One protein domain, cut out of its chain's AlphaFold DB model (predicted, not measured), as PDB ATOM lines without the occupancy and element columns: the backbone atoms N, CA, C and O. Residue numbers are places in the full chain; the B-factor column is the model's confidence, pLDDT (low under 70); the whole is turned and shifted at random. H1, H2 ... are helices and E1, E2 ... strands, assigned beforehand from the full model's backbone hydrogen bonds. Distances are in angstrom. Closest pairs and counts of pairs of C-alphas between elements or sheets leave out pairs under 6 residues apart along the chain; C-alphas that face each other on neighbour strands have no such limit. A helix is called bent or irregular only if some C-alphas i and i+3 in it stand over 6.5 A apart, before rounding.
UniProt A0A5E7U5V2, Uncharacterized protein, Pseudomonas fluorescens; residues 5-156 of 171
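Overview. This is residues 5 to 156 of the 171 residues of an uncharacterized protein of Pseudomonas fluorescens (UniProt A0A5E7U5V2). A strongly twisted sheet of six strands makes the core, with H2, H3 and H5 over one face and H1 and H6 over the other, in three layers. The small hairpin of E6 and E7 lies over the same face as H1 and H6, E7 coming within 8 A of E2, E3, E4, E5 and E8. The sheet is mixed, in the order E2, E1, E3, E4, E5, E8: the first five are parallel and E8, at one edge, is antiparallel to E5. The printed part has 152 residues with six named helices and eight named strands, in the order E1 H1 E2 H2 E3 H3 H4 E4 H5 E5 H6 E6 E7 E8, of mixed class. It is compact, with a radius of gyration of the C-alphas of 14.0 A, and its C-alphas span 38 by 34 by 30 A.

Along the chain. The sheet holds E2, residues 28 to 30, E1, residues 5 to 8, E3, residues 45 to 51 and 19.5 A long, E4, residues 75 to 82 and 22.7 A, E5, residues 108 to 112 and 13.6 A, and E8, residues 147 to 150. E1 begins at C-alpha 5, (41.429, -15.937, 12.627), and E8 ends at C-alpha 150, (30.532, -23.159, -1.540). The helices are H1, residues 11 to 23 and 18.8 A, H2, residues 33 to 38, H3, residues 52 to 59, H4, residues 63 to 68, H5, residues 90 to 103 and 21.2 A, and H6, residues 118 to 123. H5 begins at C-alpha 90, (26.587, -11.088, -7.137). H2 is irregular, with C-alphas 34 and 37 7.1 A apart; H5 is only just irregular, with C-alphas 90 and 93 6.9 A apart. E6, residues 127 to 129, and E7, residues 136 to 138, are each 7.0 A.

Arrangement. E3 and E4 are parallel at 20 degrees, with N 48 and O 77 within hydrogen-bond range at 2.8 A. On one side of this pair come E1, with N 7 and O 47 at 2.9 A, and the edge strand E2, with N 6 of E1 and O 29 at 2.8 A. On the other side come E5, with N 78 and O 110 at 2.8 A, and the antiparallel edge strand E8, with N 150 and O 109 at 2.7 A. E1, H1, E2, then E3, H3 H4, E4, and E4, H5, E5 are strand-helix-strand units, parallel neighbours joined through helices; E2, H2, E3 is a split one, with E1 between its strands. Each crossover is right-handed. H5 is 8.2 A over the sheet, over E5 and only just over E8, with 3 C-alphas there, and runs along the strands, at 13 degrees to E5 on the local plane. H3, on the same face, stands up from the sheet over E3 and E4; its Gly 59 and Ile 96 of H5 have the closest C-alphas, 5.5 A, where the two touch. H4 only grazes the sheet, and touches H2 at a steep tilt of 47 degrees, Leu 36 and Ile 68 having the closest C-alphas, 5.8 A. On the opposite face H1 touches H6 at a shallow tilt of 13 degrees, the same way, the closest C-alphas being those of Ala 16 and Ser 122, 4.6 A. E6 and E7 form a hairpin, with N 137 and O 128 at 2.8 A. Every O i to N i+4 pair is within range in H1, H3, H4 and H6, against 7 of 10 in H5 and 0 of 2 in H2, where 2 of 3 O i to N i+3 pairs are.

Size, cuts and confidence. The C-alphas farthest apart, those of Ala 22 and Phe 156, are 44.0 A apart. The printed part has no cut, and no link is long. The mean pLDDT of the printed part is 84.4; it is under 70 in residues 59 to 61, 83 to 92 and 155 to 156 of this model.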
ATOM      1  N   LEU A   5      40.413 -16.830  13.171       95.06
ATOM      2  CA  LEU A   5      41.429 -15.937  12.627       95.06
ATOM      3  C   LEU A   5      40.754 -14.875  11.760       95.06
ATOM      4  O   LEU A   5      39.947 -15.189  10.891       95.06
ATOM      5  N   LEU A   6      41.113 -13.617  11.980       95.88
ATOM      6  CA  LEU A   6      40.734 -12.486  11.146       95.88
ATOM      7  C   LEU A   6      41.960 -12.053  10.349       95.88
ATOM      8  O   LEU A   6      43.018 -11.797  10.923       95.88
ATOM      9  N   THR A   7      41.815 -11.931   9.041       95.81
ATOM     10  CA  THR A   7      42.846 -11.381   8.161       95.81
ATOM     11  C   THR A   7      42.224 -10.415   7.160       95.81
ATOM     12  O   THR A   7      41.006 -10.227   7.130       95.81
ATOM     13  N   TYR A   8      43.056  -9.750   6.368       95.00
ATOM     14  CA  TYR A   8      42.624  -8.685   5.474       95.00
ATOM     15  C   TYR A   8      43.418  -8.666   4.172       95.00
ATOM     16  O   TYR A   8      44.514  -9.202   4.126       95.00
ATOM     17  N   ILE A   9      42.911  -8.030   3.121       90.94
ATOM     18  CA  ILE A   9      43.620  -7.959   1.824       90.94
ATOM     19  C   ILE A   9      43.983  -6.537   1.387       90.94
ATOM     20  O   ILE A   9      44.862  -6.359   0.551       90.94
ATOM     21  N   ASP A  10      43.342  -5.525   1.968       91.31
ATOM     22  CA  ASP A  10      43.610  -4.109   1.720       91.31
ATOM     23  C   ASP A  10      43.467  -3.284   3.012       91.31
ATOM     24  O   ASP A  10      43.151  -3.813   4.084       91.31
ATOM     25  N   ASP A  11      43.768  -1.986   2.935       91.81
ATOM     26  CA  ASP A  11      43.814  -1.105   4.105       91.81
ATOM     27  C   ASP A  11      42.445  -0.885   4.757       91.81
ATOM     28  O   ASP A  11      42.355  -0.768   5.984       91.81
ATOM     29  N   ASP A  12      41.366  -0.862   3.980       90.25
ATOM     30  CA  ASP A  12      40.020  -0.713   4.530       90.25
ATOM     31  C   ASP A  12      39.523  -2.020   5.146       90.25
ATOM     32  O   ASP A  12      38.968  -2.003   6.255       90.25
ATOM     33  N   GLY A  13      39.853  -3.163   4.538       92.38
ATOM     34  CA  GLY A  13      39.699  -4.470   5.162       92.38
ATOM     35  C   GLY A  13      40.469  -4.568   6.478       92.38
ATOM     36  O   GLY A  13      39.926  -5.031   7.482       92.38
ATOM     37  N   LYS A  14      41.695  -4.034   6.539       95.31
ATOM     38  CA  LYS A  14      42.506  -3.974   7.767       95.31
ATOM     39  C   LYS A  14      41.851  -3.127   8.854       95.31
ATOM     40  O   LYS A  14      41.851  -3.530  10.021       95.31
ATOM     41  N   LYS A  15      41.303  -1.958   8.506       94.38
ATOM     42  CA  LYS A  15      40.568  -1.099   9.454       94.38
ATOM     43  C   LYS A  15      39.338  -1.824  10.008       94.38
ATOM     44  O   LYS A  15      39.145  -1.823  11.224       94.38
ATOM     45  N   ALA A  16      38.557  -2.472   9.144       94.00
ATOM     46  CA  ALA A  16      37.371  -3.227   9.544       94.00
ATOM     47  C   ALA A  16      37.730  -4.432  10.429       94.00
ATOM     48  O   ALA A  16      37.172  -4.589  11.514       94.00
ATOM     49  N   ALA A  17      38.735  -5.216  10.030       95.38
ATOM     50  CA  ALA A  17      39.229  -6.367  10.783       95.38
ATOM     51  C   ALA A  17      39.726  -5.977  12.182       95.38
ATOM     52  O   ALA A  17      39.436  -6.671  13.154       95.38
ATOM     53  N   LYS A  18      40.433  -4.844  12.312       96.56
ATOM     54  CA  LYS A  18      40.876  -4.319  13.615       96.56
ATOM     55  C   LYS A  18      39.709  -3.959  14.531       96.56
ATOM     56  O   LYS A  18      39.769  -4.271  15.718       96.56
ATOM     57  N   LYS A  19      38.668  -3.311  14.002       95.94
ATOM     58  CA  LYS A  19      37.470  -2.956  14.780       95.94
ATOM     59  C   LYS A  19      36.699  -4.202  15.217       95.94
ATOM     60  O   LYS A  19      36.410  -4.345  16.404       95.94
ATOM     61  N   LEU A  20      36.470  -5.137  14.292       95.56
ATOM     62  CA  LEU A  20      35.818  -6.414  14.589       95.56
ATOM     63  C   LEU A  20      36.602  -7.209  15.644       95.56
ATOM     64  O   LEU A  20      36.028  -7.708  16.615       95.56
ATOM     65  N   TRP A  21      37.930  -7.271  15.500       96.06
ATOM     66  CA  TRP A  21      38.821  -7.895  16.473       96.06
ATOM     67  C   TRP A  21      38.707  -7.250  17.853       96.06
ATOM     68  O   TRP A  21      38.575  -7.977  18.830       96.06
ATOM     69  N   ALA A  22      38.720  -5.917  17.952       95.19
ATOM     70  CA  ALA A  22      38.624  -5.225  19.238       95.19
ATOM     71  C   ALA A  22      37.334  -5.586  19.996       95.19
ATOM     72  O   ALA A  22      37.361  -5.755  21.213       95.19
ATOM     73  N   LYS A  23      36.223  -5.781  19.274       92.75
ATOM     74  CA  LYS A  23      34.932  -6.190  19.847       92.75
ATOM     75  C   LYS A  23      34.894  -7.664  20.264       92.75
ATOM     76  O   LYS A  23      34.286  -8.006  21.275       92.75
ATOM     77  N   HIS A  24      35.554  -8.537  19.505       91.81
ATOM     78  CA  HIS A  24      35.523  -9.992  19.702       91.81
ATOM     79  C   HIS A  24      36.887 -10.578  20.094       91.81
ATOM     80  O   HIS A  24      37.172 -11.749  19.829       91.81
ATOM     81  N   ALA A  25      37.734  -9.796  20.772       89.69
ATOM     82  CA  ALA A  25      39.117 -10.165  21.078       89.69
ATOM     83  C   ALA A  25      39.230 -11.435  21.937       89.69
ATOM     84  O   ALA A  25      40.251 -12.119  21.880       89.69
ATOM     85  N   GLY A  26      38.189 -11.787  22.698       88.56
ATOM     86  CA  GLY A  26      38.140 -13.027  23.478       88.56
ATOM     87  C   GLY A  26      38.071 -14.308  22.637       88.56
ATOM     88  O   GLY A  26      38.439 -15.368  23.132       88.56
ATOM     89  N   ILE A  27      37.638 -14.222  21.373       90.00
ATOM     90  CA  ILE A  27      37.412 -15.387  20.495       90.00
ATOM     91  C   ILE A  27      38.090 -15.262  19.121       90.00
ATOM     92  O   ILE A  27      38.245 -16.257  18.421       90.00
ATOM     93  N   CYS A  28      38.542 -14.057  18.754       93.25
ATOM     94  CA  CYS A  28      39.207 -13.768  17.484       93.25
ATOM     95  C   CYS A  28      40.681 -13.385  17.658       93.25
ATOM     96  O   CYS A  28      41.056 -12.627  18.562       93.25
ATOM     97  N   GLU A  29      41.531 -13.845  16.747       93.94
ATOM     98  CA  GLU A  29      42.907 -13.377  16.587       93.94
ATOM     99  C   GLU A  29      43.043 -12.611  15.271       93.94
ATOM    100  O   GLU A  29      42.663 -13.120  14.224       93.94
ATOM    101  N   LEU A  30      43.585 -11.394  15.311       94.94
ATOM    102  CA  LEU A  30      43.926 -10.658  14.098       94.94
ATOM    103  C   LEU A  30      45.325 -11.071  13.637       94.94
ATOM    104  O   LEU A  30      46.292 -10.896  14.379       94.94
ATOM    105  N   ILE A  31      45.437 -11.569  12.409       94.19
ATOM    106  CA  ILE A  31      46.694 -12.028  11.822       94.19
ATOM    107  C   ILE A  31      46.975 -11.305  10.504       94.19
ATOM    108  O   ILE A  31      46.107 -11.150   9.640       94.19
ATOM    109  N   ALA A  32      48.218 -10.847  10.351       92.44
ATOM    110  CA  ALA A  32      48.679 -10.272   9.096       92.44
ATOM    111  C   ALA A  32      48.684 -11.348   7.991       92.44
ATOM    112  O   ALA A  32      49.066 -12.487   8.274       92.44
ATOM    113  N   PRO A  33      48.338 -11.008   6.737       90.44
ATOM    114  CA  PRO A  33      48.232 -11.986   5.646       90.44
ATOM    115  C   PRO A  33      49.506 -12.799   5.417       90.44
ATOM    116  O   PRO A  33      49.455 -13.999   5.178       90.44
ATOM    117  N   THR A  34      50.668 -12.163   5.578       88.56
ATOM    118  CA  THR A  34      51.990 -12.791   5.426       88.56
ATOM    119  C   THR A  34      52.256 -13.912   6.429       88.56
ATOM    120  O   THR A  34      53.107 -14.759   6.176       88.56
ATOM    121  N   ASN A  35      51.531 -13.938   7.549       88.00
ATOM    122  CA  ASN A  35      51.766 -14.867   8.654       88.00
ATOM    123  C   ASN A  35      50.755 -16.028   8.680       88.00
ATOM    124  O   ASN A  35      50.849 -16.897   9.547       88.00
ATOM    125  N   LEU A  36      49.791 -16.073   7.747       85.00
ATOM    126  CA  LEU A  36      48.797 -17.155   7.666       85.00
ATOM    127  C   LEU A  36      49.438 -18.523   7.413       85.00
ATOM    128  O   LEU A  36      48.988 -19.523   7.964       85.00
ATOM    129  N   LYS A  37      50.533 -18.553   6.646       77.38
ATOM    130  CA  LYS A  37      51.275 -19.770   6.278       77.38
ATOM    131  C   LYS A  37      51.909 -20.511   7.458       77.38
ATOM    132  O   LYS A  37      52.519 -21.543   7.248       77.38
ATOM    133  N   TRP A  38      51.861 -19.955   8.667       76.19
ATOM    134  CA  TRP A  38      52.410 -20.583   9.875       76.19
ATOM    135  C   TRP A  38      51.317 -21.247  10.725       76.19
ATOM    136  O   TRP A  38      51.577 -21.698  11.839       76.19
ATOM    137  N   ARG A  39      50.070 -21.268  10.234       82.00
ATOM    138  CA  ARG A  39      48.886 -21.771  10.944       82.00
ATOM    139  C   ARG A  39      48.405 -23.110  10.390       82.00
ATOM    140  O   ARG A  39      47.206 -23.339  10.273       82.00
ATOM    141  N   ASP A  40      49.326 -24.007  10.080       77.31
ATOM    142  CA  ASP A  40      49.032 -25.257   9.364       77.31
ATOM    143  C   ASP A  40      48.131 -26.218  10.154       77.31
ATOM    144  O   ASP A  40      47.351 -26.966   9.578       77.31
ATOM    145  N   SER A  41      48.157 -26.142  11.486       78.88
ATOM    146  CA  SER A  41      47.308 -26.945  12.375       78.88
ATOM    147  C   SER A  41      46.031 -26.228  12.842       78.88
ATOM    148  O   SER A  41      45.372 -26.686  13.778       78.88
ATOM    149  N   PHE A  42      45.690 -25.067  12.272       82.50
ATOM    150  CA  PHE A  42      44.522 -24.291  12.693       82.50
ATOM    151  C   PHE A  42      43.225 -24.862  12.108       82.50
ATOM    152  O   PHE A  42      42.824 -24.459  11.031       82.50
ATOM    153  N   GLY A  43      42.516 -25.730  12.827       79.12
ATOM    154  CA  GLY A  43      41.220 -26.283  12.390       79.12
ATOM    155  C   GLY A  43      40.002 -25.374  12.619       79.12
ATOM    156  O   GLY A  43      38.890 -25.879  12.727       79.12
ATOM    157  N   GLY A  44      40.194 -24.062  12.789       87.56
ATOM    158  CA  GLY A  44      39.123 -23.109  13.098       87.56
ATOM    159  C   GLY A  44      38.602 -22.352  11.871       87.56
ATOM    160  O   GLY A  44      38.860 -22.728  10.724       87.56
ATOM    161  N   MET A  45      37.901 -21.241  12.110       92.69
ATOM    162  CA  MET A  45      37.385 -20.357  11.065       92.69
ATOM    163  C   MET A  45      38.388 -19.263  10.688       92.69
ATOM    164  O   MET A  45      38.878 -18.538  11.550       92.69
ATOM    165  N   LEU A  46      38.647 -19.095   9.396       94.56
ATOM    166  CA  LEU A  46      39.406 -17.983   8.832       94.56
ATOM    167  C   LEU A  46      38.454 -17.001   8.140       94.56
ATOM    168  O   LEU A  46      37.824 -17.351   7.147       94.56
ATOM    169  N   ILE A  47      38.388 -15.758   8.616       95.38
ATOM    170  CA  ILE A  47      37.624 -14.675   7.986       95.38
ATOM    171  C   ILE A  47      38.594 -13.729   7.275       95.38
ATOM    172  O   ILE A  47      39.476 -13.138   7.899       95.38
ATOM    173  N   ILE A  48      38.411 -13.578   5.967       94.62
ATOM    174  CA  ILE A  48      39.203 -12.727   5.080       94.62
ATOM    175  C   ILE A  48      38.365 -11.501   4.722       94.62
ATOM    176  O   ILE A  48      37.290 -11.635   4.139       94.62
ATOM    177  N   ILE A  49      38.857 -10.312   5.074       94.44
ATOM    178  CA  ILE A  49      38.115  -9.050   4.959       94.44
ATOM    179  C   ILE A  49      38.804  -8.099   3.969       94.44
ATOM    180  O   ILE A  49      40.007  -7.855   4.048       94.44
ATOM    181  N   GLY A  50      38.045  -7.497   3.065       91.31
ATOM    182  CA  GLY A  50      38.520  -6.411   2.202       91.31
ATOM    183  C   GLY A  50      37.618  -6.232   1.001       91.31
ATOM    184  O   GLY A  50      36.562  -6.858   0.940       91.31
ATOM    185  N   HIS A  51      37.995  -5.375   0.059       87.94
ATOM    186  CA  HIS A  51      37.081  -5.053  -1.027       87.94
ATOM    187  C   HIS A  51      36.823  -6.233  -1.954       87.94
ATOM    188  O   HIS A  51      37.757  -6.953  -2.321       87.94
ATOM    189  N   GLY A  52      35.572  -6.379  -2.406       84.06
ATOM    190  CA  GLY A  52      35.204  -7.376  -3.415       84.06
ATOM    191  C   GLY A  52      36.081  -7.260  -4.660       84.06
ATOM    192  O   GLY A  52      36.700  -8.234  -5.078       84.06
ATOM    193  N   SER A  53      36.277  -6.041  -5.166       82.31
ATOM    194  CA  SER A  53      37.154  -5.776  -6.315       82.31
ATOM    195  C   SER A  53      38.621  -6.183  -6.081       82.31
ATOM    196  O   SER A  53      39.281  -6.679  -7.001       82.31
ATOM    197  N   THR A  54      39.145  -6.035  -4.859       85.81
ATOM    198  CA  THR A  54      40.489  -6.505  -4.487       85.81
ATOM    199  C   THR A  54      40.534  -8.033  -4.440       85.81
ATOM    200  O   THR A  54      41.441  -8.630  -5.028       85.81
ATOM    201  N   MET A  55      39.535  -8.681  -3.824       86.44
ATOM    202  CA  MET A  55      39.405 -10.148  -3.810       86.44
ATOM    203  C   MET A  55      39.375 -10.706  -5.232       86.44
ATOM    204  O   MET A  55      40.029 -11.707  -5.518       86.44
ATOM    205  N   VAL A  56      38.676 -10.021  -6.138       81.81
ATOM    206  CA  VAL A  56      38.549 -10.397  -7.548       81.81
ATOM    207  C   VAL A  56      39.858 -10.323  -8.293       81.81
ATOM    208  O   VAL A  56      40.232 -11.282  -8.975       81.81
ATOM    209  N   LYS A  57      40.607  -9.241  -8.109       81.44
ATOM    210  CA  LYS A  57      41.952  -9.125  -8.680       81.44
ATOM    211  C   LYS A  57      42.882 -10.221  -8.155       81.44
ATOM    212  O   LYS A  57      43.603 -10.817  -8.947       81.44
ATOM    213  N   MET A  58      42.832 -10.542  -6.861       77.62
ATOM    214  CA  MET A  58      43.661 -11.609  -6.281       77.62
ATOM    215  C   MET A  58      43.241 -13.013  -6.741       77.62
ATOM    216  O   MET A  58      44.097 -13.857  -7.010       77.62
ATOM    217  N   GLY A  59      41.936 -13.276  -6.844       65.81
ATOM    218  CA  GLY A  59      41.376 -14.576  -7.220       65.81
ATOM    219  C   GLY A  59      41.638 -14.966  -8.676       65.81
ATOM    220  O   GLY A  59      41.857 -16.142  -8.956       65.81
ATOM    221  N   ARG A  60      41.713 -13.989  -9.592       64.38
ATOM    222  CA  ARG A  60      42.058 -14.224 -11.011       64.38
ATOM    223  C   ARG A  60      43.478 -14.774 -11.223       64.38
ATOM    224  O   ARG A  60      43.765 -15.272 -12.306       64.38
ATOM    225  N   HIS A  61      44.351 -14.707 -10.213       60.03
ATOM    226  CA  HIS A  61      45.778 -15.023 -10.337       60.03
ATOM    227  C   HIS A  61      46.305 -16.026  -9.284       60.03
ATOM    228  O   HIS A  61      47.494 -16.019  -9.002       60.03
ATOM    229  N   MET A  62      45.451 -16.868  -8.679       70.50
ATOM    230  CA  MET A  62      45.778 -17.776  -7.545       70.50
ATOM    231  C   MET A  62      46.186 -17.090  -6.223       70.50
ATOM    232  O   MET A  62      46.348 -17.757  -5.202       70.50
ATOM    233  N   GLY A  63      46.238 -15.757  -6.176       81.50
ATOM    234  CA  GLY A  63      46.779 -15.004  -5.042       81.50
ATOM    235  C   GLY A  63      46.051 -15.212  -3.709       81.50
ATOM    236  O   GLY A  63      46.693 -15.191  -2.664       81.50
ATOM    237  N   LEU A  64      44.731 -15.450  -3.710       85.19
ATOM    238  CA  LEU A  64      43.996 -15.767  -2.472       85.19
ATOM    239  C   LEU A  64      44.395 -17.131  -1.898       85.19
ATOM    240  O   LEU A  64      44.567 -17.256  -0.687       85.19
ATOM    241  N   HIS A  65      44.567 -18.135  -2.759       84.75
ATOM    242  CA  HIS A  65      45.030 -19.453  -2.338       84.75
ATOM    243  C   HIS A  65      46.463 -19.372  -1.801       84.75
ATOM    244  O   HIS A  65      46.728 -19.833  -0.693       84.75
ATOM    245  N   ASP A  66      47.354 -18.684  -2.518       86.69
ATOM    246  CA  ASP A  66      48.752 -18.504  -2.112       86.69
ATOM    247  C   ASP A  66      48.900 -17.714  -0.807       86.69
ATOM    248  O   ASP A  66      49.813 -17.977  -0.018       86.69
ATOM    249  N   MET A  67      48.011 -16.745  -0.568       88.31
ATOM    250  CA  MET A  67      47.950 -15.979   0.675       88.31
ATOM    251  C   MET A  67      47.554 -16.869   1.858       88.31
ATOM    252  O   MET A  67      48.180 -16.793   2.914       88.31
ATOM    253  N   ILE A  68      46.537 -17.718   1.684       87.38
ATOM    254  CA  ILE A  68      46.102 -18.678   2.712       87.38
ATOM    255  C   ILE A  68      47.204 -19.722   2.956       87.38
ATOM    256  O   ILE A  68      47.445 -20.109   4.103       87.38
ATOM    257  N   GLY A  69      47.902 -20.143   1.896       85.69
ATOM    258  CA  GLY A  69      48.973 -21.133   1.945       85.69
ATOM    259  C   GLY A  69      48.520 -22.424   2.623       85.69
ATOM    260  O   GLY A  69      47.453 -22.948   2.318       85.69
ATOM    261  N   ASN A  70      49.303 -22.913   3.584       83.31
ATOM    262  CA  ASN A  70      49.018 -24.157   4.304       83.31
ATOM    263  C   ASN A  70      48.106 -23.990   5.528       83.31
ATOM    264  O   ASN A  70      47.853 -24.980   6.204       83.31
ATOM    265  N   CYS A  71      47.565 -22.792   5.798       84.50
ATOM    266  CA  CYS A  71      46.683 -22.550   6.946       84.50
ATOM    267  C   CYS A  71      45.608 -23.642   7.057       84.50
ATOM    268  O   CYS A  71      44.837 -23.820   6.118       84.50
ATOM    269  N   GLY A  72      45.536 -24.364   8.176       82.19
ATOM    270  CA  GLY A  72      44.733 -25.587   8.331       82.19
ATOM    271  C   GLY A  72      43.218 -25.389   8.409       82.19
ATOM    272  O   GLY A  72      42.501 -26.316   8.778       82.19
ATOM    273  N   SER A  73      42.725 -24.178   8.128       85.56
ATOM    274  CA  SER A  73      41.334 -23.800   8.373       85.56
ATOM    275  C   SER A  73      40.372 -24.672   7.574       85.56
ATOM    276  O   SER A  73      40.517 -24.820   6.358       85.56
ATOM    277  N   CYS A  74      39.359 -25.202   8.261       83.81
ATOM    278  CA  CYS A  74      38.274 -25.972   7.653       83.81
ATOM    279  C   CYS A  74      37.038 -25.112   7.332       83.81
ATOM    280  O   CYS A  74      36.116 -25.587   6.671       83.81
ATOM    281  N   PHE A  75      37.026 -23.835   7.736       90.69
ATOM    282  CA  PHE A  75      35.976 -22.869   7.403       90.69
ATOM    283  C   PHE A  75      36.589 -21.547   6.961       90.69
ATOM    284  O   PHE A  75      37.168 -20.831   7.772       90.69
ATOM    285  N   ILE A  76      36.420 -21.190   5.694       92.06
ATOM    286  CA  ILE A  76      36.955 -19.947   5.137       92.06
ATOM    287  C   ILE A  76      35.790 -19.027   4.796       92.06
ATOM    288  O   ILE A  76      34.856 -19.437   4.117       92.06
ATOM    289  N   VAL A  77      35.843 -17.776   5.238       93.12
ATOM    290  CA  VAL A  77      34.817 -16.765   4.976       93.12
ATOM    291  C   VAL A  77      35.429 -15.610   4.195       93.12
ATOM    292  O   VAL A  77      36.375 -14.977   4.657       93.12
ATOM    293  N   LEU A  78      34.873 -15.315   3.023       92.81
ATOM    294  CA  LEU A  78      35.212 -14.167   2.188       92.81
ATOM    295  C   LEU A  78      34.190 -13.056   2.449       92.81
ATOM    296  O   LEU A  78      33.057 -13.113   1.968       92.81
ATOM    297  N   ALA A  79      34.583 -12.068   3.252       91.25
ATOM    298  CA  ALA A  79      33.762 -10.916   3.611       91.25
ATOM    299  C   ALA A  79      34.133  -9.721   2.724       91.25
ATOM    300  O   ALA A  79      34.992  -8.909   3.089       91.25
ATOM    301  N   ALA A  80      33.510  -9.637   1.548       88.19
ATOM    302  CA  ALA A  80      33.769  -8.550   0.617       88.19
ATOM    303  C   ALA A  80      33.060  -7.274   1.058       88.19
ATOM    304  O   ALA A  80      31.830  -7.216   1.082       88.19
ATOM    305  N   CYS A  81      33.844  -6.273   1.442       83.25
ATOM    306  CA  CYS A  81      33.336  -4.984   1.874       83.25
ATOM    307  C   CYS A  81      33.340  -3.942   0.753       83.25
ATOM    308  O   CYS A  81      34.109  -4.028  -0.196       83.25
ATOM    309  N   GLU A  82      32.528  -2.908   0.916       78.50
ATOM    310  CA  GLU A  82      32.525  -1.712   0.083       78.50
ATOM    311  C   GLU A  82      32.430  -0.454   0.955       78.50
ATOM    312  O   GLU A  82      31.895  -0.478   2.075       78.50
ATOM    313  N   VAL A  83      32.993   0.644   0.447       63.34
ATOM    314  CA  VAL A  83      32.893   1.979   1.043       63.34
ATOM    315  C   VAL A  83      31.721   2.700   0.372       63.34
ATOM    316  O   VAL A  83      31.895   3.299  -0.683       63.34
ATOM    317  N   GLY A  84      30.526   2.644   0.964       58.88
ATOM    318  CA  GLY A  84      29.337   3.324   0.426       58.88
ATOM    319  C   GLY A  84      28.043   2.522   0.559       58.88
ATOM    320  O   GLY A  84      27.976   1.554   1.319       58.88
ATOM    321  N   GLU A  85      27.004   2.957  -0.160       49.41
ATOM    322  CA  GLU A  85      25.747   2.217  -0.302       49.41
ATOM    323  C   GLU A  85      25.948   1.045  -1.275       49.41
ATOM    324  O   GLU A  85      26.531   1.203  -2.339       49.41
ATOM    325  N   THR A  86      25.500  -0.140  -0.862       54.94
ATOM    326  CA  THR A  86      25.776  -1.447  -1.482       54.94
ATOM    327  C   THR A  86      25.611  -1.472  -3.002       54.94
ATOM    328  O   THR A  86      24.492  -1.268  -3.487       54.94
ATOM    329  N   HIS A  87      26.654  -1.860  -3.742       52.88
ATOM    330  CA  HIS A  87      26.531  -2.219  -5.150       52.88
ATOM    331  C   HIS A  87      26.248  -3.723  -5.349       52.88
ATOM    332  O   HIS A  87      26.688  -4.619  -4.624       52.88
ATOM    333  N   THR A  88      25.419  -4.018  -6.351       50.00
ATOM    334  CA  THR A  88      25.078  -5.377  -6.790       50.00
ATOM    335  C   THR A  88      26.256  -6.006  -7.529       50.00
ATOM    336  O   THR A  88      26.352  -5.900  -8.748       50.00
ATOM    337  N   SER A  89      27.122  -6.716  -6.807       52.06
ATOM    338  CA  SER A  89      28.153  -7.575  -7.403       52.06
ATOM    339  C   SER A  89      27.994  -9.041  -6.971       52.06
ATOM    340  O   SER A  89      28.888  -9.667  -6.411       52.06
ATOM    341  N   ILE A  90      26.824  -9.630  -7.264       51.16
ATOM    342  CA  ILE A  90      26.587 -11.088  -7.137       51.16
ATOM    343  C   ILE A  90      27.526 -11.893  -8.057       51.16
ATOM    344  O   ILE A  90      27.807 -13.065  -7.804       51.16
ATOM    345  N   GLY A  91      28.037 -11.273  -9.124       59.34
ATOM    346  CA  GLY A  91      28.775 -11.976 -10.170       59.34
ATOM    347  C   GLY A  91      30.240 -12.260  -9.856       59.34
ATOM    348  O   GLY A  91      30.754 -13.292 -10.283       59.34
ATOM    349  N   GLU A  92      30.939 -11.378  -9.138       65.75
ATOM    350  CA  GLU A  92      32.404 -11.429  -9.172       65.75
ATOM    351  C   GLU A  92      33.025 -12.347  -8.110       65.75
ATOM    352  O   GLU A  92      34.047 -12.980  -8.375       65.75
ATOM    353  N   LEU A  93      32.401 -12.488  -6.935       77.44
ATOM    354  CA  LEU A  93      32.935 -13.316  -5.842       77.44
ATOM    355  C   LEU A  93      32.610 -14.796  -5.965       77.44
ATOM    356  O   LEU A  93      33.397 -15.628  -5.518       77.44
ATOM    357  N   GLN A  94      31.479 -15.144  -6.579       82.88
ATOM    358  CA  GLN A  94      31.057 -16.538  -6.709       82.88
ATOM    359  C   GLN A  94      32.109 -17.421  -7.415       82.88
ATOM    360  O   GLN A  94      32.449 -18.465  -6.856       82.88
ATOM    361  N   PRO A  95      32.676 -17.035  -8.577       81.31
ATOM    362  CA  PRO A  95      33.725 -17.818  -9.236       81.31
ATOM    363  C   PRO A  95      34.969 -18.012  -8.359       81.31
ATOM    364  O   PRO A  95      35.607 -19.060  -8.401       81.31
ATOM    365  N   ILE A  96      35.299 -17.019  -7.533       85.75
ATOM    366  CA  ILE A  96      36.491 -17.021  -6.676       85.75
ATOM    367  C   ILE A  96      36.278 -17.910  -5.460       85.75
ATOM    368  O   ILE A  96      37.137 -18.727  -5.141       85.75
ATOM    369  N   ALA A  97      35.129 -17.775  -4.799       88.06
ATOM    370  CA  ALA A  97      34.755 -18.612  -3.669       88.06
ATOM    371  C   ALA A  97      34.664 -20.085  -4.091       88.06
ATOM    372  O   ALA A  97      35.181 -20.957  -3.392       88.06
ATOM    373  N   GLN A  98      34.087 -20.356  -5.269       87.81
ATOM    374  CA  GLN A  98      34.031 -21.703  -5.833       87.81
ATOM    375  C   GLN A  98      35.420 -22.233  -6.214       87.81
ATOM    376  O   GLN A  98      35.751 -23.370  -5.882       87.81
ATOM    377  N   GLY A  99      36.258 -21.416  -6.862       86.62
ATOM    378  CA  GLY A  99      37.639 -21.781  -7.186       86.62
ATOM    379  C   GLY A  99      38.454 -22.114  -5.936       86.62
ATOM    380  O   GLY A  99      39.144 -23.132  -5.897       86.62
ATOM    381  N   LEU A 100      38.306 -21.320  -4.872       88.12
ATOM    382  CA  LEU A 100      38.950 -21.584  -3.590       88.12
ATOM    383  C   LEU A 100      38.441 -22.879  -2.944       88.12
ATOM    384  O   LEU A 100      39.256 -23.658  -2.456       88.12
ATOM    385  N   ALA A 101      37.131 -23.141  -2.978       89.81
ATOM    386  CA  ALA A 101      36.552 -24.384  -2.461       89.81
ATOM    387  C   ALA A 101      37.062 -25.622  -3.222       89.81
ATOM    388  O   ALA A 101      37.309 -26.665  -2.622       89.81
ATOM    389  N   ASN A 102      37.282 -25.503  -4.535       87.19
ATOM    390  CA  ASN A 102      37.848 -26.581  -5.347       87.19
ATOM    391  C   ASN A 102      39.333 -26.837  -5.021       87.19
ATOM    392  O   ASN A 102      39.755 -27.993  -4.984       87.19
ATOM    393  N   LEU A 103      40.111 -25.784  -4.740       86.56
ATOM    394  CA  LEU A 103      41.522 -25.884  -4.328       86.56
ATOM    395  C   LEU A 103      41.702 -26.337  -2.870       86.56
ATOM    396  O   LEU A 103      42.786 -26.770  -2.484       86.56
ATOM    397  N   ARG A 104      40.662 -26.199  -2.043       85.44
ATOM    398  CA  ARG A 104      40.660 -26.520  -0.611       85.44
ATOM    399  C   ARG A 104      39.522 -27.502  -0.310       85.44
ATOM    400  O   ARG A 104      38.563 -27.118   0.355       85.44
ATOM    401  N   PRO A 105      39.616 -28.756  -0.792       79.81
ATOM    402  CA  PRO A 105      38.514 -29.723  -0.765       79.81
ATOM    403  C   PRO A 105      37.963 -30.012   0.635       79.81
ATOM    404  O   PRO A 105      36.775 -30.290   0.774       79.81
ATOM    405  N   ASP A 106      38.812 -29.920   1.658       83.62
ATOM    406  CA  ASP A 106      38.452 -30.202   3.050       83.62
ATOM    407  C   ASP A 106      37.898 -28.974   3.792       83.62
ATOM    408  O   ASP A 106      37.522 -29.068   4.962       83.62
ATOM    409  N   ALA A 107      37.847 -27.810   3.132       86.00
ATOM    410  CA  ALA A 107      37.335 -26.576   3.706       86.00
ATOM    411  C   ALA A 107      35.956 -26.217   3.140       86.00
ATOM    412  O   ALA A 107      35.693 -26.299   1.939       86.00
ATOM    413  N   ILE A 108      35.076 -25.734   4.014       90.25
ATOM    414  CA  ILE A 108      33.828 -25.087   3.617       90.25
ATOM    415  C   ILE A 108      34.125 -23.608   3.386       90.25
ATOM    416  O   ILE A 108      34.605 -22.920   4.290       90.25
ATOM    417  N   VAL A 109      33.813 -23.106   2.192       91.81
ATOM    418  CA  VAL A 109      34.009 -21.694   1.852       91.81
ATOM    419  C   VAL A 109      32.669 -20.974   1.893       91.81
ATOM    420  O   VAL A 109      31.697 -21.416   1.294       91.81
ATOM    421  N   TRP A 110      32.603 -19.849   2.582       92.75
ATOM    422  CA  TRP A 110      31.474 -18.933   2.556       92.75
ATOM    423  C   TRP A 110      31.904 -17.644   1.876       92.75
ATOM    424  O   TRP A 110      32.992 -17.141   2.135       92.75
ATOM    425  N   GLY A 111      31.055 -17.100   1.018       90.69
ATOM    426  CA  GLY A 111      31.272 -15.805   0.384       90.69
ATOM    427  C   GLY A 111      30.024 -14.951   0.478       90.69
ATOM    428  O   GLY A 111      28.904 -15.474   0.506       90.69
ATOM    429  N   THR A 112      30.210 -13.639   0.537       88.44
ATOM    430  CA  THR A 112      29.095 -12.708   0.397       88.44
ATOM    431  C   THR A 112      28.563 -12.742  -1.036       88.44
ATOM    432  O   THR A 112      29.316 -12.802  -2.007       88.44
ATOM    433  N   SER A 113      27.242 -12.736  -1.175       81.81
ATOM    434  CA  SER A 113      26.527 -12.657  -2.447       81.81
ATOM    435  C   SER A 113      26.411 -11.221  -2.944       81.81
ATOM    436  O   SER A 113      26.048 -10.997  -4.083       81.81
ATOM    437  N   ARG A 114      26.697 -10.230  -2.111       80.44
ATOM    438  CA  ARG A 114      26.687  -8.807  -2.448       80.44
ATOM    439  C   ARG A 114      27.714  -8.099  -1.584       80.44
ATOM    440  O   ARG A 114      28.174  -8.674  -0.593       80.44
ATOM    441  N   ASP A 115      28.041  -6.869  -1.937       79.75
ATOM    442  CA  ASP A 115      28.971  -6.093  -1.139       79.75
ATOM    443  C   ASP A 115      28.392  -5.794   0.248       79.75
ATOM    444  O   ASP A 115      27.201  -5.509   0.425       79.75
ATOM    445  N   LEU A 116      29.248  -5.927   1.259       82.69
ATOM    446  CA  LEU A 116      28.939  -5.590   2.639       82.69
ATOM    447  C   LEU A 116      29.343  -4.148   2.931       82.69
ATOM    448  O   LEU A 116      30.494  -3.788   2.685       82.69
ATOM    449  N   PRO A 117      28.492  -3.346   3.593       85.69
ATOM    450  CA  PRO A 117      28.960  -2.095   4.167       85.69
ATOM    451  C   PRO A 117      30.131  -2.377   5.114       85.69
ATOM    452  O   PRO A 117      30.015  -3.200   6.029       85.69
ATOM    453  N   GLN A 118      31.258  -1.685   4.942       85.69
ATOM    454  CA  GLN A 118      32.430  -1.857   5.816       85.69
ATOM    455  C   GLN A 118      32.078  -1.691   7.308       85.69
ATOM    456  O   GLN A 118      32.649  -2.356   8.182       85.69
ATOM    457  N   GLN A 119      31.106  -0.825   7.607       88.50
ATOM    458  CA  GLN A 119      30.594  -0.610   8.955       88.50
ATOM    459  C   GLN A 119      29.900  -1.860   9.518       88.50
ATOM    460  O   GLN A 119      30.135  -2.205  10.670       88.50
ATOM    461  N   ALA A 120      29.151  -2.608   8.700       88.69
ATOM    462  CA  ALA A 120      28.497  -3.848   9.123       88.69
ATOM    463  C   ALA A 120      29.511  -4.933   9.527       88.69
ATOM    464  O   ALA A 120      29.319  -5.633  10.522       88.69
ATOM    465  N   VAL A 121      30.631  -5.026   8.801       90.88
ATOM    466  CA  VAL A 121      31.758  -5.897   9.176       90.88
ATOM    467  C   VAL A 121      32.413  -5.409  10.464       90.88
ATOM    468  O   VAL A 121      32.654  -6.201  11.369       90.88
ATOM    469  N   SER A 122      32.684  -4.106  10.562       91.38
ATOM    470  CA  SER A 122      33.348  -3.498  11.723       91.38
ATOM    471  C   SER A 122      32.549  -3.682  13.014       91.38
ATOM    472  O   SER A 122      33.122  -3.999  14.057       91.38
ATOM    473  N   ASP A 123      31.231  -3.513  12.930       90.38
ATOM    474  CA  ASP A 123      30.303  -3.681  14.047       90.38
ATOM    475  C   ASP A 123      29.979  -5.152  14.316       90.38
ATOM    476  O   ASP A 123      29.396  -5.475  15.353       90.38
ATOM    477  N   GLY A 124      30.359  -6.048  13.406       89.56
ATOM    478  CA  GLY A 124      30.069  -7.472  13.483       89.56
ATOM    479  C   GLY A 124      28.593  -7.808  13.289       89.56
ATOM    480  O   GLY A 124      28.175  -8.859  13.747       89.56
ATOM    481  N   THR A 125      27.789  -6.957  12.643       89.81
ATOM    482  CA  THR A 125      26.346  -7.209  12.434       89.81
ATOM    483  C   THR A 125      26.072  -8.277  11.375       89.81
ATOM    484  O   THR A 125      25.005  -8.892  11.371       89.81
ATOM    485  N   CYS A 126      27.043  -8.533  10.495       89.44
ATOM    486  CA  CYS A 126      27.019  -9.640   9.540       89.44
ATOM    487  C   CYS A 126      27.571 -10.958  10.115       89.44
ATOM    488  O   CYS A 126      27.649 -11.951   9.387       89.44
ATOM    489  N   PHE A 127      27.923 -10.983  11.406       92.00
ATOM    490  CA  PHE A 127      28.390 -12.166  12.122       92.00
ATOM    491  C   PHE A 127      27.624 -12.351  13.435       92.00
ATOM    492  O   PHE A 127      27.085 -11.411  14.008       92.00
ATOM    493  N   TYR A 128      27.609 -13.572  13.956       89.19
ATOM    494  CA  TYR A 128      27.167 -13.838  15.323       89.19
ATOM    495  C   TYR A 128      28.141 -14.790  16.010       89.19
ATOM    496  O   TYR A 128      28.873 -15.531  15.354       89.19
ATOM    497  N   LYS A 129      28.179 -14.769  17.344       86.75
ATOM    498  CA  LYS A 129      28.940 -15.767  18.100       86.75
ATOM    499  C   LYS A 129      28.178 -17.086  18.042       86.75
ATOM    500  O   LYS A 129      27.039 -17.137  18.502       86.75
ATOM    501  N   SER A 130      28.808 -18.133  17.512       83.56
ATOM    502  CA  SER A 130      28.169 -19.445  17.466       83.56
ATOM    503  C   SER A 130      27.797 -19.908  18.885       83.56
ATOM    504  O   SER A 130      28.611 -19.781  19.803       83.56
ATOM    505  N   PRO A 131      26.584 -20.448  19.102       80.19
ATOM    506  CA  PRO A 131      26.202 -21.015  20.394       80.19
ATOM    507  C   PRO A 131      26.888 -22.362  20.663       80.19
ATOM    508  O   PRO A 131      26.931 -22.800  21.808       80.19
ATOM    509  N   LEU A 132      27.412 -23.015  19.619       80.69
ATOM    510  CA  LEU A 132      28.008 -24.355  19.685       80.69
ATOM    511  C   LEU A 132      29.539 -24.333  19.673       80.69
ATOM    512  O   LEU A 132      30.170 -25.265  20.161       80.69
ATOM    513  N   PHE A 133      30.137 -23.276  19.126       80.94
ATOM    514  CA  PHE A 133      31.578 -23.172  18.920       80.94
ATOM    515  C   PHE A 133      32.098 -21.812  19.380       80.94
ATOM    516  O   PHE A 133      31.384 -20.810  19.344       80.94
ATOM    517  N   ASN A 134      33.370 -21.737  19.765       83.50
ATOM    518  CA  ASN A 134      33.975 -20.491  20.227       83.50
ATOM    519  C   ASN A 134      34.514 -19.626  19.067       83.50
ATOM    520  O   ASN A 134      35.623 -19.098  19.134       83.50
ATOM    521  N   TRP A 135      33.715 -19.470  18.006       86.12
ATOM    522  CA  TRP A 135      34.038 -18.669  16.822       86.12
ATOM    523  C   TRP A 135      32.892 -17.744  16.389       86.12
ATOM    524  O   TRP A 135      31.743 -17.888  16.823       86.12
ATOM    525  N   LEU A 136      33.213 -16.776  15.528       90.12
ATOM    526  CA  LEU A 136      32.212 -16.014  14.780       90.12
ATOM    527  C   LEU A 136      31.658 -16.865  13.638       90.12
ATOM    528  O   LEU A 136      32.383 -17.673  13.079       90.12
ATOM    529  N   GLN A 137      30.391 -16.683  13.281       89.56
ATOM    530  CA  GLN A 137      29.755 -17.373  12.163       89.56
ATOM    531  C   GLN A 137      29.008 -16.367  11.270       89.56
ATOM    532  O   GLN A 137      28.439 -15.409  11.801       89.56
ATOM    533  N   PRO A 138      29.000 -16.557   9.935       90.94
ATOM    534  CA  PRO A 138      28.197 -15.754   9.014       90.94
ATOM    535  C   PRO A 138      26.716 -15.665   9.426       90.94
ATOM    536  O   PRO A 138      26.068 -16.695   9.621       90.94
ATOM    537  N   ALA A 139      26.180 -14.446   9.555       88.25
ATOM    538  CA  ALA A 139      24.794 -14.172   9.957       88.25
ATOM    539  C   ALA A 139      23.974 -13.572   8.807       88.25
ATOM    540  O   ALA A 139      24.381 -12.568   8.219       88.25
ATOM    541  N   ASN A 140      22.795 -14.136   8.529       84.12
ATOM    542  CA  ASN A 140      21.844 -13.585   7.553       84.12
ATOM    543  C   ASN A 140      20.732 -12.740   8.203       84.12
ATOM    544  O   ASN A 140      19.952 -12.132   7.477       84.12
ATOM    545  N   ASP A 141      20.661 -12.662   9.534       79.62
ATOM    546  CA  ASP A 141      19.544 -12.030  10.257       79.62
ATOM    547  C   ASP A 141      19.343 -10.556   9.876       79.62
ATOM    548  O   ASP A 141      18.225 -10.119   9.620       79.62
ATOM    549  N   HIS A 142      20.439  -9.799   9.767       78.56
ATOM    550  CA  HIS A 142      20.420  -8.395   9.337       78.56
ATOM    551  C   HIS A 142      20.559  -8.237   7.816       78.56
ATOM    552  O   HIS A 142      20.294  -7.166   7.274       78.56
ATOM    553  N   PHE A 143      20.979  -9.298   7.119       81.81
ATOM    554  CA  PHE A 143      21.232  -9.297   5.679       81.81
ATOM    555  C   PHE A 143      20.747 -10.611   5.044       81.81
ATOM    556  O   PHE A 143      21.562 -11.483   4.732       81.81
ATOM    557  N   PRO A 144      19.429 -10.775   4.823       81.25
ATOM    558  CA  PRO A 144      18.893 -12.011   4.267       81.25
ATOM    559  C   PRO A 144      19.542 -12.355   2.922       81.25
ATOM    560  O   PRO A 144      19.725 -11.481   2.072       81.25
ATOM    561  N   GLY A 145      19.926 -13.623   2.751       82.62
ATOM    562  CA  GLY A 145      20.547 -14.128   1.520       82.62
ATOM    563  C   GLY A 145      21.962 -13.610   1.233       82.62
ATOM    564  O   GLY A 145      22.472 -13.830   0.134       82.62
ATOM    565  N   LEU A 146      22.602 -12.924   2.187       86.62
ATOM    566  CA  LEU A 146      23.956 -12.404   2.016       86.62
ATOM    567  C   LEU A 146      24.981 -13.524   1.897       86.62
ATOM    568  O   LEU A 146      25.838 -13.489   1.026       86.62
ATOM    569  N   TRP A 147      24.939 -14.495   2.793       89.81
ATOM    570  CA  TRP A 147      25.988 -15.496   2.870       89.81
ATOM    571  C   TRP A 147      25.636 -16.712   2.026       89.81
ATOM    572  O   TRP A 147      24.603 -17.352   2.243       89.81
ATOM    573  N   LYS A 148      26.516 -17.049   1.083       90.31
ATOM    574  CA  LYS A 148      26.419 -18.251   0.257       90.31
ATOM    575  C   LYS A 148      27.560 -19.199   0.590       90.31
ATOM    576  O   LYS A 148      28.717 -18.792   0.669       90.31
ATOM    577  N   GLN A 149      27.219 -20.467   0.775       91.69
ATOM    578  CA  GLN A 149      28.180 -21.534   1.011       91.69
ATOM    579  C   GLN A 149      28.596 -22.180  -0.315       91.69
ATOM    580  O   GLN A 149      27.757 -22.458  -1.171       91.69
ATOM    581  N   PHE A 150      29.883 -22.478  -0.432       89.31
ATOM    582  CA  PHE A 150      30.532 -23.159  -1.540       89.31
ATOM    583  C   PHE A 150      31.286 -24.375  -0.997       89.31
ATOM    584  O   PHE A 150      31.933 -24.328   0.054       89.31
ATOM    585  N   LYS A 151      31.172 -25.483  -1.719       86.44
ATOM    586  CA  LYS A 151      31.881 -26.737  -1.461       86.44
ATOM    587  C   LYS A 151      32.578 -27.154  -2.746       86.44
ATOM    588  O   LYS A 151      32.210 -26.666  -3.816       86.44
ATOM    589  N   LYS A 152      33.561 -28.050  -2.643       85.19
ATOM    590  CA  LYS A 152      34.154 -28.671  -3.828       85.19
ATOM    591  C   LYS A 152      33.040 -29.242  -4.708       85.19
ATOM    592  O   LYS A 152      32.238 -30.046  -4.239       85.19
ATOM    593  N   GLN A 153      33.010 -28.806  -5.962       80.56
ATOM    594  CA  GLN A 153      32.139 -29.391  -6.975       80.56
ATOM    595  C   GLN A 153      32.679 -30.768  -7.358       80.56
ATOM    596  O   GLN A 153      33.896 -30.951  -7.481       80.56
ATOM    597  N   GLY A 154      31.787 -31.743  -7.530       70.94
ATOM    598  CA  GLY A 154      32.170 -33.018  -8.138       70.94
ATOM    599  C   GLY A 154      32.603 -32.811  -9.594       70.94
ATOM    600  O   GLY A 154      32.162 -31.856 -10.233       70.94
ATOM    601  N   ASP A 155      33.420 -33.715 -10.145       61.75
ATOM    602  CA  ASP A 155      33.935 -33.591 -11.522       61.75
ATOM    603  C   ASP A 155      32.801 -33.394 -12.549       61.75
ATOM    604  O   ASP A 155      32.917 -32.605 -13.484       61.75
ATOM    605  N   PHE A 156      31.654 -34.033 -12.319       57.38
ATOM    606  CA  PHE A 156      30.455 -33.901 -13.145       57.38
ATOM    607  C   PHE A 156      29.767 -32.527 -13.031       57.38
ATOM    608  O   PHE A 156      29.332 -31.964 -14.034       57.38
TER     609      PHE A 156